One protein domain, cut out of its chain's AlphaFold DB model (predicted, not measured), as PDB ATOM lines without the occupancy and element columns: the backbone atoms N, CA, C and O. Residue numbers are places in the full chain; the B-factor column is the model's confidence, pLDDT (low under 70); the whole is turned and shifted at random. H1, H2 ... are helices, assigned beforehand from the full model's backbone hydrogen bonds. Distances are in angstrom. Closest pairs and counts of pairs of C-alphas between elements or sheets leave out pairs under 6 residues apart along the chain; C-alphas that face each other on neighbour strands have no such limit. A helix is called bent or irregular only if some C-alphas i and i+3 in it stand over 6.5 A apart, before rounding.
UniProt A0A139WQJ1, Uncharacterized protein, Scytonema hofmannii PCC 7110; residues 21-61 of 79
ATOM      1  N   PHE A  21      30.656   2.181  32.592       94.06
ATOM      2  CA  PHE A  21      31.056   3.374  31.861       94.06
ATOM      3  C   PHE A  21      31.931   3.016  30.655       94.06
ATOM      4  O   PHE A  21      31.739   3.591  29.590       94.06
ATOM      5  N   TYR A  22      32.800   2.002  30.763       91.38
ATOM      6  CA  TYR A  22      33.596   1.508  29.636       91.38
ATOM      7  C   TYR A  22      32.764   1.100  28.422       91.38
ATOM      8  O   TYR A  22      33.069   1.495  27.299       91.38
ATOM      9  N   TRP A  23      31.673   0.372  28.650       89.69
ATOM     10  CA  TRP A  23      30.787  -0.078  27.576       89.69
ATOM     11  C   TRP A  23      29.915   1.022  26.966       89.69
ATOM     12  O   TRP A  23      29.423   0.857  25.852       89.69
ATOM     13  N   THR A  24      29.682   2.117  27.693       91.31
ATOM     14  CA  THR A  24      28.703   3.149  27.309       91.31
ATOM     15  C   THR A  24      29.335   4.478  26.903       91.31
ATOM     16  O   THR A  24      28.672   5.298  26.267       91.31
ATOM     17  N   ALA A  25      30.602   4.707  27.246       90.62
ATOM     18  CA  ALA A  25      31.294   5.953  26.961       90.62
ATOM     19  C   ALA A  25      31.926   5.969  25.566       90.62
ATOM     20  O   ALA A  25      32.493   4.990  25.085       90.62
ATOM     21  N   ASN A  26      31.912   7.151  24.962       95.56
ATOM     22  CA  ASN A  26      32.842   7.545  23.916       95.56
ATOM     23  C   ASN A  26      33.734   8.684  24.443       95.56
ATOM     24  O   ASN A  26      33.517   9.201  25.544       95.56
ATOM     25  N   MET A  27      34.728   9.087  23.651       95.81
ATOM     26  CA  MET A  27      35.673  10.133  24.043       95.81
ATOM     27  C   MET A  27      34.979  11.461  24.397       95.81
ATOM     28  O   MET A  27      35.359  12.096  25.380       95.81
ATOM     29  N   ASP A  28      33.943  11.857  23.650       96.56
ATOM     30  CA  ASP A  28      33.178  13.079  23.924       96.56
ATOM     31  C   ASP A  28      32.521  13.031  25.304       96.56
ATOM     32  O   ASP A  28      32.680  13.950  26.109       96.56
ATOM     33  N   LYS A  29      31.828  11.927  25.607       96.38
ATOM     34  CA  LYS A  29      31.126  11.759  26.879       96.38
ATOM     35  C   LYS A  29      32.091  11.673  28.057       96.38
ATOM     36  O   LYS A  29      31.806  12.202  29.131       96.38
ATOM     37  N   PHE A  30      33.237  11.029  27.851       97.06
ATOM     38  CA  PHE A  30      34.324  11.003  28.820       97.06
ATOM     39  C   PHE A  30      34.846  12.410  29.121       97.06
ATOM     40  O   PHE A  30      34.917  12.798  30.287       97.06
ATOM     41  N   CYS A  31      35.148  13.197  28.085       97.62
ATOM     42  CA  CYS A  31      35.632  14.562  28.260       97.62
ATOM     43  C   CYS A  31      34.591  15.447  28.963       97.62
ATOM     44  O   CYS A  31      34.950  16.170  29.888       97.62
ATOM     45  N   GLU A  32      33.310  15.338  28.592       97.06
ATOM     46  CA  GLU A  32      32.200  16.059  29.232       97.06
ATOM     47  C   GLU A  32      32.138  15.786  30.743       97.06
ATOM     48  O   GLU A  32      32.140  16.722  31.541       97.06
ATOM     49  N   ILE A  33      32.127  14.509  31.147       96.38
ATOM     50  CA  ILE A  33      32.005  14.108  32.559       96.38
ATOM     51  C   ILE A  33      33.238  14.518  33.366       96.38
ATOM     52  O   ILE A  33      33.117  14.942  34.515       96.38
ATOM     53  N   CYS A  34      34.429  14.390  32.781       95.94
ATOM     54  CA  CYS A  34      35.676  14.721  33.460       95.94
ATOM     55  C   CYS A  34      36.030  16.217  33.409       95.94
ATOM     56  O   CYS A  34      37.023  16.621  34.013       95.94
ATOM     57  N   GLY A  35      35.254  17.042  32.698       97.38
ATOM     58  CA  GLY A  35      35.563  18.460  32.495       97.38
ATOM     59  C   GLY A  35      36.812  18.692  31.636       97.38
ATOM     60  O   GLY A  35      37.470  19.725  31.763       97.38
ATOM     61  N   PHE A  36      37.164  17.732  30.780       97.50
ATOM     62  CA  PHE A  36      38.261  17.869  29.829       97.50
ATOM     63  C   PHE A  36      37.774  18.519  28.539       97.50
ATOM     64  O   PHE A  36      36.617  18.397  28.135       97.50
ATOM     65  N   ARG A  37      38.691  19.195  27.852       96.56
ATOM     66  CA  ARG A  37      38.465  19.575  26.460       96.56
ATOM     67  C   ARG A  37      38.664  18.332  25.595       96.56
ATOM     68  O   ARG A  37      39.542  17.522  25.881       96.56
ATOM     69  N   ASN A  38      37.874  18.208  24.531       95.56
ATOM     70  CA  ASN A  38      38.145  17.233  23.477       95.56
ATOM     71  C   ASN A  38      39.306  17.755  22.611       95.56
ATOM     72  O   ASN A  38      39.118  18.340  21.546       95.56
ATOM     73  N   ASP A  39      40.508  17.640  23.161       96.81
ATOM     74  CA  ASP A  39      41.776  17.953  22.526       96.81
ATOM     75  C   ASP A  39      42.806  16.870  22.883       96.81
ATOM     76  O   ASP A  39      42.466  15.820  23.435       96.81
ATOM     77  N   TRP A  40      44.079  17.123  22.578       97.75
ATOM     78  CA  TRP A  40      45.170  16.182  22.834       97.75
ATOM     79  C   TRP A  40      45.239  15.714  24.300       97.75
ATOM     80  O   TRP A  40      45.608  14.570  24.559       97.75
ATOM     81  N   TYR A  41      44.882  16.572  25.263       97.56
ATOM     82  CA  TYR A  41      44.905  16.213  26.678       97.56
ATOM     83  C   TYR A  41      43.735  15.292  27.021       97.56
ATOM     84  O   TYR A  41      43.923  14.284  27.707       97.56
ATOM     85  N   GLY A  42      42.539  15.605  26.511       98.00
ATOM     86  CA  GLY A  42      41.370  14.734  26.633       98.00
ATOM     87  C   GLY A  42      41.606  13.357  26.009       98.00
ATOM     88  O   GLY A  42      41.242  12.346  26.607       98.00
ATOM     89  N   GLU A  43      42.280  13.304  24.857       98.12
ATOM     90  CA  GLU A  43      42.604  12.052  24.161       98.12
ATOM     91  C   GLU A  43      43.577  11.190  24.963       98.12
ATOM     92  O   GLU A  43      43.361   9.989  25.134       98.12
ATOM     93  N   GLU A  44      44.622  11.803  25.515       98.38
ATOM     94  CA  GLU A  44      45.571  11.100  26.370       98.38
ATOM     95  C   GLU A  44      44.884  10.547  27.625       98.38
ATOM     96  O   GLU A  44      45.090   9.392  28.000       98.38
ATOM     97  N   LYS A  45      44.000  11.330  28.256       98.19
ATOM     98  CA  LYS A  45      43.238  10.872  29.427       98.19
ATOM     99  C   LYS A  45      42.256   9.759  29.089       98.19
ATOM    100  O   LYS A  45      42.122   8.821  29.875       98.19
ATOM    101  N   TRP A  46      41.624   9.830  27.922       97.56
ATOM    102  CA  TRP A  46      40.761   8.773  27.413       97.56
ATOM    103  C   TRP A  46      41.534   7.460  27.252       97.56
ATOM    104  O   TRP A  46      41.125   6.442  27.808       97.56
ATOM    105  N   ARG A  47      42.701   7.489  26.596       97.62
ATOM    106  CA  ARG A  47      43.568   6.306  26.436       97.62
ATOM    107  C   ARG A  47      44.011   5.734  27.783       97.62
ATOM    108  O   ARG A  47      43.891   4.534  28.008       97.62
ATOM    109  N   GLN A  48      44.463   6.586  28.704       97.88
ATOM    110  CA  GLN A  48      44.865   6.166  30.052       97.88
ATOM    111  C   GLN A  48      43.724   5.481  30.814       97.88
ATOM    112  O   GLN A  48      43.945   4.483  31.497       97.88
ATOM    113  N   TRP A  49      42.495   5.983  30.684       96.69
ATOM    114  CA  TRP A  49      41.327   5.360  31.300       96.69
ATOM    115  C   TRP A  49      40.973   4.008  30.657       96.69
ATOM    116  O   TRP A  49      40.639   3.066  31.377       96.69
ATOM    117  N   GLN A  50      41.104   3.870  29.333       96.44
ATOM    118  CA  GLN A  50      40.899   2.583  28.658       96.44
ATOM    119  C   GLN A  50      41.914   1.535  29.139       96.44
ATOM    120  O   GLN A  50      41.534   0.398  29.429       96.44
ATOM    121  N   GLU A  51      43.184   1.924  29.284       96.88
ATOM    122  CA  GLU A  51      44.232   1.052  29.824       96.88
ATOM    123  C   GLU A  51      43.994   0.704  31.299       96.88
ATOM    124  O   GLU A  51      44.197  -0.444  31.690       96.88
ATOM    125  N   LEU A  52      43.488   1.644  32.110       95.81
ATOM    126  CA  LEU A  52      43.074   1.361  33.486       95.81
ATOM    127  C   LEU A  52      41.982   0.287  33.528       95.81
ATOM    128  O   LEU A  52      42.127  -0.693  34.257       95.81
ATOM    129  N   HIS A  53      40.907   0.443  32.750       94.94
ATOM    130  CA  HIS A  53      39.834  -0.554  32.702       94.94
ATOM    131  C   HIS A  53      40.383  -1.927  32.295       94.94
ATOM    132  O   HIS A  53      40.132  -2.920  32.974       94.94
ATOM    133  N   LYS A  54      41.204  -1.980  31.241       94.56
ATOM    134  CA  LYS A  54      41.842  -3.220  30.787       94.56
ATOM    135  C   LYS A  54      42.693  -3.862  31.884       94.56
ATOM    136  O   LYS A  54      42.544  -5.053  32.144       94.56
ATOM    137  N   ALA A  55      43.533  -3.084  32.564       96.00
ATOM    138  CA  ALA A  55      44.368  -3.577  33.654       96.00
ATOM    139  C   ALA A  55      43.536  -4.134  34.819       96.00
ATOM    140  O   ALA A  55      43.884  -5.180  35.361       96.00
ATOM    141  N   LEU A  56      42.417  -3.489  35.169       95.00
ATOM    142  CA  LEU A  56      41.512  -3.981  36.213       95.00
ATOM    143  C   LEU A  56      40.920  -5.354  35.862       95.00
ATOM    144  O   LEU A  56      40.769  -6.180  36.756       95.00
ATOM    145  N   THR A  57      40.650  -5.637  34.582       92.19
ATOM    146  CA  THR A  57      40.116  -6.948  34.151       92.19
ATOM    147  C   THR A  57      41.115  -8.105  34.237       92.19
ATOM    148  O   THR A  57      40.708  -9.261  34.144       92.19
ATOM    149  N   TYR A  58      42.411  -7.835  34.422       95.50
ATOM    150  CA  TYR A  58      43.422  -8.887  34.592       95.50
ATOM    151  C   TYR A  58      43.437  -9.506  35.989       95.50
ATOM    152  O   TYR A  58      44.077 -10.538  36.188       95.50
ATOM    153  N   PHE A  59      42.754  -8.888  36.951       94.31
ATOM    154  CA  PHE A  59      42.689  -9.355  38.327       94.31
ATOM    155  C   PHE A  59      41.274  -9.814  38.656       94.31
ATOM    156  O   PHE A  59      40.294  -9.186  38.254       94.31
ATOM    157  N   ASP A  60      41.162 -10.885  39.437       91.88
ATOM    158  CA  ASP A  60      39.898 -11.186  40.092       91.88
ATOM    159  C   ASP A  60      39.627 -10.195  41.238       91.88
ATOM    160  O   ASP A  60      40.509  -9.507  41.769       91.88
ATOM    161  N   GLN A  61      38.356 -10.112  41.614       89.44
ATOM    162  CA  GLN A  61      37.880  -9.208  42.653       89.44
ATOM    163  C   GLN A  61      38.536  -9.483  44.017       89.44
ATOM    164  O   GLN A  61      38.801  -8.547  44.772       89.44
TER     165      GLN A  61
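What this domain is: This is residues 21 to 61 of the 79 residues of an uncharacterized protein of Scytonema hofmannii PCC 7110 (UniProt A0A139WQJ1). One long helix, H3, forms one side of the model; the shorter H2 is set crosswise over the first part of H3, and from H2 the earlier residues reach back along the same side of H3, so that the one-turn helix H1 comes near the later part of H3. Residues 55 to 61, of which 55 and 56 belong to H3, stick out free at the other end from H2. The printed part has 41 residues with three named helices, in the order H1, H2, H3, and no named strand; the class is all helix. The whole is only just loose, close to compact, with a radius of gyration of the C-alphas of 11.0 A, and it is elongated, with spans of 34 by 18 by 12 A.

How they stand to each other: H1, residues 21 to 24, is close to but not clearly touching H3, residues 40 to 56. Their closest C-alphas, those of Tyr 22 and His 53, are 7.3 A apart, and their centres are 12.5 A apart. H2, residues 27 to 34, is apart from H1, though a tight link of 2 residues joins them. H2 and H3 touch, H3 with residues 42 to 46 alone. The closest C-alphas of this pair, those of Cys 31 and Gly 42, are 6.0 A apart. The lines of H2 and H3 are about perpendicular, at 88 degrees, and their centres are 11.7 A apart. In H2 and H3 every pair of O of residue i and N of residue i+4 is within hydrogen-bond range; H1, with 4 residues, is too short for such a pair, and its 1 pair of O of residue i and N of residue i+3 is within range.

Where its parts are: H1 runs from Phe 21, C-alpha at (31.056, 3.374, 31.861), to Thr 24. H2 runs from Met 27, C-alpha at (35.673, 10.133, 24.043), to Cys 34 and measures 10.5 A from first to last C-alpha. H3 is the longest helix, with 17 residues and 24.5 A from the C-alpha of Trp 40 to that of Leu 56, which is at (41.512, -3.981, 36.213). No helix is bent or irregular.

The domain as a whole: The two C-alphas farthest apart, those of Asp 39 and Asp 60, are 34.1 A apart, while the first and last printed C-alphas, those of Phe 21 and Gln 61, are 17.9 A apart. The printed part has no cut. The links H1 to H2 and H2 to H3 are both tight, the second with 5 residues. The mean pLDDT of the printed part is 95.6, and no printed residue is under 70.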